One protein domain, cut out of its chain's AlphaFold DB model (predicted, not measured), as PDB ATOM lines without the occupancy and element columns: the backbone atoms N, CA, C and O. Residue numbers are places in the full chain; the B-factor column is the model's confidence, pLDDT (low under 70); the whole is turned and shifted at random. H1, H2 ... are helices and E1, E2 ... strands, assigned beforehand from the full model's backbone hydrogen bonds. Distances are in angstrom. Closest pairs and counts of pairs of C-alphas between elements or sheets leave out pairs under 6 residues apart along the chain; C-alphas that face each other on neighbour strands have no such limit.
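This is residues 8 to 61 of the 403 residues of an uncharacterized protein of Gammaproteobacteria bacterium (UniProt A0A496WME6). A small twisted sheet of four strands has the long link of residues 11 to 23 looping over one of its faces, and H1 leads away from one end of the sheet as an arm. Residues 54 to 61, of which 54 to 59 belong to H1, stick out clear of the body, and this arm adds to the length. The printed part has 54 residues with four named strands and one named helix, in the chain order E1, E2, E3, E4, H1; the mixed sheet runs E1, E2, E3, E4, with E1 and E2 parallel and the other neighbours antiparallel. The class is mixed, helices and strands. The whole is only just loose, close to compact, with a radius of gyration of the C-alphas of 12.3 A, and its outline is flat, spanning 40 by 23 by 12 A.

E1 is residues 8 to 10, 7.0 A from first to last C-alpha, beginning at C-alpha 8 at (165.452, 131.576, 140.543). E2 is residues 24 to 27, 10.5 A. E3 is residues 32 to 36, 13.3 A, and E4, the longest strand by residues, is residues 43 to 48, 13.6 A. H1 is residues 49 to 59, 15.1 A, ending at C-alpha 59 at (169.165, 129.320, 110.433).

In the sheet, E1 and E4 are the edge strands. E1 and E2 are parallel at 14 degrees, with N 26 and O 8 2.8 A apart, within hydrogen-bond range. E2 and E3 form an antiparallel hairpin at 152 degrees, with N 34 and O 25 2.8 A apart, within hydrogen-bond range. E3 and E4 form another at 146 degrees, with N 33 and O 47 2.8 A apart, also within range. E2, E3 and E4 make a meander, each strand the antiparallel neighbour of the one before. From edge to edge the strands' lines turn by 75 degrees. E1 is apart from E3 and E4. H1 only grazes the sheet, with its residues 49 to 52; the closest C-alphas of E3 and H1 are those of Asn 32 and Lys 49, 6.2 A apart. In H1 every O i to N i+4 pair is within hydrogen-bond range.

The C-alphas farthest apart are those of Asp 40 and Asn 61, at 39.8 A. Without residues 54 to 61, which stand free, the body spans 30 by 20 by 12 A. The link from E1 to E2, 13 residues, is long. The printed part has no cut. The mean pLDDT of the printed part is 91.8, and no printed residue is under 70 in this predicted model.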
ATOM      1  N   LYS A   8     166.122 130.286 140.312       92.62
ATOM      2  CA  LYS A   8     165.452 131.576 140.543       92.62
ATOM      3  C   LYS A   8     164.871 132.078 139.216       92.62
ATOM      4  O   LYS A   8     165.544 131.998 138.195       92.62
ATOM      5  N   ARG A   9     163.643 132.598 139.206       93.50
ATOM      6  CA  ARG A   9     163.015 133.191 138.007       93.50
ATOM      7  C   ARG A   9     162.627 134.639 138.280       93.50
ATOM      8  O   ARG A   9     162.199 134.946 139.390       93.50
ATOM      9  N   SER A  10     162.779 135.510 137.285       93.00
ATOM     10  CA  SER A  10     162.300 136.896 137.335       93.00
ATOM     11  C   SER A  10     161.830 137.362 135.961       93.00
ATOM     12  O   SER A  10     162.503 137.146 134.958       93.00
ATOM     13  N   ASP A  11     160.688 138.034 135.939       92.75
ATOM     14  CA  ASP A  11     160.039 138.650 134.782       92.75
ATOM     15  C   ASP A  11     160.369 140.143 134.605       92.75
ATOM     16  O   ASP A  11     160.199 140.688 133.517       92.75
ATOM     17  N   VAL A  12     160.902 140.789 135.647       92.25
ATOM     18  CA  VAL A  12     161.221 142.231 135.681       92.25
ATOM     19  C   VAL A  12     162.715 142.557 135.796       92.25
ATOM     20  O   VAL A  12     163.079 143.730 135.806       92.25
ATOM     21  N   THR A  13     163.586 141.546 135.912       91.81
ATOM     22  CA  THR A  13     165.037 141.731 136.119       91.81
ATOM     23  C   THR A  13     165.848 141.112 134.983       91.81
ATOM     24  O   THR A  13     166.005 139.893 134.926       91.81
ATOM     25  N   ALA A  14     166.408 141.942 134.101       91.62
ATOM     26  CA  ALA A  14     167.169 141.509 132.926       91.62
ATOM     27  C   ALA A  14     168.472 140.769 133.276       91.62
ATOM     28  O   ALA A  14     168.793 139.758 132.652       91.62
ATOM     29  N   THR A  15     169.197 141.236 134.292       93.12
ATOM     30  CA  THR A  15     170.429 140.612 134.795       93.12
ATOM     31  C   THR A  15     170.375 140.625 136.321       93.12
ATOM     32  O   THR A  15     170.165 141.700 136.887       93.12
ATOM     33  N   PRO A  16     170.537 139.481 137.014       92.25
ATOM     34  CA  PRO A  16     170.565 139.458 138.473       92.25
ATOM     35  C   PRO A  16     171.670 140.371 139.025       92.25
ATOM     36  O   PRO A  16     172.773 140.396 138.489       92.25
ATOM     37  N   ALA A  17     171.396 141.093 140.115       90.06
ATOM     38  CA  ALA A  17     172.408 141.922 140.778       90.06
ATOM     39  C   ALA A  17     173.435 141.086 141.568       90.06
ATOM     40  O   ALA A  17     174.577 141.502 141.744       90.06
ATOM     41  N   SER A  18     173.033 139.903 142.040       88.12
ATOM     42  CA  SER A  18     173.884 138.934 142.732       88.12
ATOM     43  C   SER A  18     173.276 137.531 142.672       88.12
ATOM     44  O   SER A  18     172.054 137.368 142.603       88.12
ATOM     45  N   LEU A  19     174.132 136.512 142.714       90.88
ATOM     46  CA  LEU A  19     173.781 135.111 142.947       90.88
ATOM     47  C   LEU A  19     174.802 134.544 143.943       90.88
ATOM     48  O   LEU A  19     175.950 134.972 143.954       90.88
ATOM     49  N   ALA A  20     174.429 133.600 144.800       89.31
ATOM     50  CA  ALA A  20     175.448 132.863 145.547       89.31
ATOM     51  C   ALA A  20     176.196 131.901 144.601       89.31
ATOM     52  O   ALA A  20     175.684 131.523 143.545       89.31
ATOM     53  N   THR A  21     177.410 131.495 144.973       87.50
ATOM     54  CA  THR A  21     178.209 130.501 144.236       87.50
ATOM     55  C   THR A  21     177.373 129.267 143.880       87.50
ATOM     56  O   THR A  21     176.865 128.578 144.763       87.50
ATOM     57  N   GLY A  22     177.234 128.988 142.580       84.19
ATOM     58  CA  GLY A  22     176.473 127.846 142.066       84.19
ATOM     59  C   GLY A  22     174.946 128.014 142.039       84.19
ATOM     60  O   GLY A  22     174.262 127.117 141.553       84.19
ATOM     61  N   GLU A  23     174.388 129.138 142.502       91.88
ATOM     62  CA  GLU A  23     172.970 129.435 142.276       91.88
ATOM     63  C   GLU A  23     172.695 129.734 140.804       91.88
ATOM     64  O   GLU A  23     173.497 130.361 140.112       91.88
ATOM     65  N   ILE A  24     171.513 129.329 140.345       93.75
ATOM     66  CA  ILE A  24     171.078 129.456 138.958       93.75
ATOM     67  C   ILE A  24     169.875 130.399 138.890       93.75
ATOM     68  O   ILE A  24     168.957 130.307 139.713       93.75
ATOM     69  N   ALA A  25     169.850 131.275 137.886       94.31
ATOM     70  CA  ALA A  25     168.718 132.152 137.613       94.31
ATOM     71  C   ALA A  25     168.351 132.207 136.127       94.31
ATOM     72  O   ALA A  25     169.211 132.155 135.252       94.31
ATOM     73  N   TYR A  26     167.062 132.375 135.853       95.00
ATOM     74  CA  TYR A  26     166.512 132.642 134.531       95.00
ATOM     75  C   TYR A  26     165.740 133.967 134.539       95.00
ATOM     76  O   TYR A  26     164.977 134.246 135.469       95.00
ATOM     77  N   SER A  27     165.951 134.782 133.508       95.19
ATOM     78  CA  SER A  27     165.269 136.058 133.303       95.19
ATOM     79  C   SER A  27     164.310 135.947 132.124       95.19
ATOM     80  O   SER A  27     164.758 135.740 130.998       95.19
ATOM     81  N   GLU A  28     163.008 136.134 132.349       94.00
ATOM     82  CA  GLU A  28     162.044 136.263 131.246       94.00
ATOM     83  C   GLU A  28     162.250 137.601 130.513       94.00
ATOM     84  O   GLU A  28     162.092 137.665 129.298       94.00
ATOM     85  N   GLN A  29     162.664 138.661 131.230       93.44
ATOM     86  CA  GLN A  29     162.853 140.003 130.658       93.44
ATOM     87  C   GLN A  29     163.979 140.050 129.617       93.44
ATOM     88  O   GLN A  29     163.870 140.763 128.624       93.44
ATOM     89  N   SER A  30     165.078 139.329 129.857       93.62
ATOM     90  CA  SER A  30     166.225 139.286 128.939       93.62
ATOM     91  C   SER A  30     166.373 137.965 128.192       93.62
ATOM     92  O   SER A  30     167.332 137.817 127.439       93.62
ATOM     93  N   GLY A  31     165.490 136.997 128.450       93.81
ATOM     94  CA  GLY A  31     165.564 135.632 127.930       93.81
ATOM     95  C   GLY A  31     166.823 134.857 128.334       93.81
ATOM     96  O   GLY A  31     167.073 133.802 127.759       93.81
ATOM     97  N   ASN A  32     167.647 135.349 129.266       95.38
ATOM     98  CA  ASN A  32     168.965 134.780 129.563       95.38
ATOM     99  C   ASN A  32     168.969 133.863 130.796       95.38
ATOM    100  O   ASN A  32     168.241 134.070 131.771       95.38
ATOM    101  N   PHE A  33     169.857 132.872 130.758       94.88
ATOM    102  CA  PHE A  33     170.158 131.939 131.838       94.88
ATOM    103  C   PHE A  33     171.523 132.278 132.450       94.88
ATOM    104  O   PHE A  33     172.501 132.496 131.730       94.88
ATOM    105  N   PHE A  34     171.586 132.334 133.778       95.06
ATOM    106  CA  PHE A  34     172.736 132.798 134.548       95.06
ATOM    107  C   PHE A  34     173.119 131.798 135.641       95.06
ATOM    108  O   PHE A  34     172.250 131.164 136.243       95.06
ATOM    109  N   ILE A  35     174.410 131.742 135.961       94.88
ATOM    110  CA  ILE A  35     174.945 131.058 137.144       94.88
ATOM    111  C   ILE A  35     175.795 132.024 137.977       94.88
ATOM    112  O   ILE A  35     176.534 132.840 137.426       94.88
ATOM    113  N   GLY A  36     175.707 131.943 139.306       93.44
ATOM    114  CA  GLY A  36     176.631 132.628 140.207       93.44
ATOM    115  C   GLY A  36     178.021 132.007 140.102       93.44
ATOM    116  O   GLY A  36     178.210 130.839 140.457       93.44
ATOM    117  N   ARG A  37     178.995 132.774 139.595       90.44
ATOM    118  CA  ARG A  37     180.378 132.322 139.396       90.44
ATOM    119  C   ARG A  37     180.961 131.764 140.693       90.44
ATOM    120  O   ARG A  37     180.838 132.376 141.747       90.44
ATOM    121  N   ILE A  38     181.648 130.623 140.602       86.06
ATOM    122  CA  ILE A  38     182.096 129.867 141.784       86.06
ATOM    123  C   ILE A  38     183.011 130.689 142.709       86.06
ATOM    124  O   ILE A  38     182.935 130.538 143.925       86.06
ATOM    125  N   ALA A  39     183.832 131.574 142.138       85.31
ATOM    126  CA  ALA A  39     184.812 132.369 142.874       85.31
ATOM    127  C   ALA A  39     184.212 133.483 143.755       85.31
ATOM    128  O   ALA A  39     184.803 133.811 144.780       85.31
ATOM    129  N   ASP A  40     183.096 134.096 143.347       86.44
ATOM    130  CA  ASP A  40     182.633 135.374 143.916       86.44
ATOM    131  C   ASP A  40     181.121 135.651 143.794       86.44
ATOM    132  O   ASP A  40     180.663 136.728 144.172       86.44
ATOM    133  N   GLY A  41     180.326 134.717 143.264       84.06
ATOM    134  CA  GLY A  41     178.878 134.885 143.096       84.06
ATOM    135  C   GLY A  41     178.455 135.863 141.989       84.06
ATOM    136  O   GLY A  41     177.260 136.093 141.788       84.06
ATOM    137  N   VAL A  42     179.391 136.433 141.221       92.06
ATOM    138  CA  VAL A  42     179.035 137.340 140.120       92.06
ATOM    139  C   VAL A  42     178.206 136.572 139.075       92.06
ATOM    140  O   VAL A  42     178.655 135.517 138.615       92.06
ATOM    141  N   PRO A  43     177.008 137.053 138.686       93.44
ATOM    142  CA  PRO A  43     176.173 136.367 137.704       93.44
ATOM    143  C   PRO A  43     176.828 136.338 136.321       93.44
ATOM    144  O   PRO A  43     177.079 137.376 135.710       93.44
ATOM    145  N   VAL A  44     177.078 135.136 135.806       93.88
ATOM    146  CA  VAL A  44     177.618 134.897 134.465       93.88
ATOM    147  C   VAL A  44     176.517 134.314 133.594       93.88
ATOM    148  O   VAL A  44     175.913 133.301 133.948       93.88
ATOM    149  N   LYS A  45     176.258 134.948 132.447       94.44
ATOM    150  CA  LYS A  45     175.361 134.405 131.426       94.44
ATOM    151  C   LYS A  45     175.974 133.137 130.827       94.44
ATOM    152  O   LYS A  45     177.125 133.152 130.402       94.44
ATOM    153  N   ILE A  46     175.176 132.076 130.752       93.12
ATOM    154  CA  ILE A  46     175.561 130.754 130.229       93.12
ATOM    155  C   ILE A  46     174.639 130.259 129.099       93.12
ATOM    156  O   ILE A  46     174.729 129.109 128.683       93.12
ATOM    157  N   GLY A  47     173.758 131.127 128.595       94.25
ATOM    158  CA  GLY A  47     172.871 130.869 127.458       94.25
ATOM    159  C   GLY A  47     171.510 131.536 127.649       94.25
ATOM    160  O   GLY A  47     171.385 132.500 128.411       94.25
ATOM    161  N   GLY A  48     170.479 130.977 127.017       94.38
ATOM    162  CA  GLY A  48     169.077 131.325 127.242       94.38
ATOM    163  C   GLY A  48     168.246 131.369 125.958       94.38
ATOM    164  O   GLY A  48     168.776 131.222 124.857       94.38
ATOM    165  N   LYS A  49     166.941 131.620 126.109       93.19
ATOM    166  CA  LYS A  49     165.993 131.820 125.009       93.19
ATOM    167  C   LYS A  49     166.510 132.832 123.982       93.19
ATOM    168  O   LYS A  49     166.448 132.549 122.798       93.19
ATOM    169  N   THR A  50     167.096 133.951 124.403       90.75
ATOM    170  CA  THR A  50     167.589 134.977 123.464       90.75
ATOM    171  C   THR A  50     168.759 134.519 122.590       90.75
ATOM    172  O   THR A  50     168.922 135.044 121.491       90.75
ATOM    173  N   ASP A  51     169.564 133.545 123.021       93.81
ATOM    174  CA  ASP A  51     170.609 132.978 122.156       93.81
ATOM    175  C   ASP A  51     170.037 131.909 121.223       93.81
ATOM    176  O   ASP A  51     170.400 131.871 120.051       93.81
ATOM    177  N   VAL A  52     169.086 131.103 121.709       93.31
ATOM    178  CA  VAL A  52     168.336 130.142 120.883       93.31
ATOM    179  C   VAL A  52     167.557 130.864 119.778       93.31
ATOM    180  O   VAL A  52     167.644 130.470 118.621       93.31
ATOM    181  N   ASP A  53     166.872 131.962 120.106       93.38
ATOM    182  CA  ASP A  53     166.132 132.792 119.151       93.38
ATOM    183  C   ASP A  53     167.065 133.391 118.085       93.38
ATOM    184  O   ASP A  53     166.719 133.417 116.906       93.38
ATOM    185  N   LYS A  54     168.271 133.839 118.469       93.00
ATOM    186  CA  LYS A  54     169.284 134.332 117.521       93.00
ATOM    187  C   LYS A  54     169.783 133.236 116.586       93.00
ATOM    188  O   LYS A  54     169.876 133.483 115.391       93.00
ATOM    189  N   LEU A  55     170.088 132.050 117.114       91.75
ATOM    190  CA  LEU A  55     170.540 130.915 116.306       91.75
ATOM    191  C   LEU A  55     169.447 130.467 115.328       91.75
ATOM    192  O   LEU A  55     169.724 130.339 114.143       91.75
ATOM    193  N   ALA A  56     168.197 130.358 115.787       91.06
ATOM    194  CA  ALA A  56     167.047 130.068 114.928       91.06
ATOM    195  C   ALA A  56     166.795 131.165 113.875       91.06
ATOM    196  O   ALA A  56     166.385 130.868 112.759       91.06
ATOM    197  N   THR A  57     167.069 132.435 114.200       92.06
ATOM    198  CA  THR A  57     166.977 133.542 113.232       92.06
ATOM    199  C   THR A  57     168.080 133.467 112.176       92.06
ATOM    200  O   THR A  57     167.829 133.820 111.030       92.06
ATOM    201  N   ILE A  58     169.289 133.017 112.526       91.94
ATOM    202  CA  ILE A  58     170.373 132.809 111.553       91.94
ATOM    203  C   ILE A  58     170.020 131.645 110.625       91.94
ATOM    204  O   ILE A  58     170.079 131.818 109.415       91.94
ATOM    205  N   ASP A  59     169.582 130.516 111.180       88.31
ATOM    206  CA  ASP A  59     169.165 129.320 110.433       88.31
ATOM    207  C   ASP A  59     168.021 129.634 109.446       88.31
ATOM    208  O   ASP A  59     168.087 129.294 108.272       88.31
ATOM    209  N   ALA A  60     167.016 130.405 109.881       88.19
ATOM    210  CA  ALA A  60     165.873 130.793 109.051       88.19
ATOM    211  C   ALA A  60     166.150 131.901 108.008       88.19
ATOM    212  O   ALA A  60     165.280 132.168 107.180       88.19
ATOM    213  N   ASN A  61     167.299 132.588 108.070       87.62
ATOM    214  CA  ASN A  61     167.687 133.635 107.107       87.62
ATOM    215  C   ASN A  61     168.972 133.301 106.332       87.62
ATOM    216  O   ASN A  61     169.389 134.087 105.480       87.62
TER     217      ASN A  61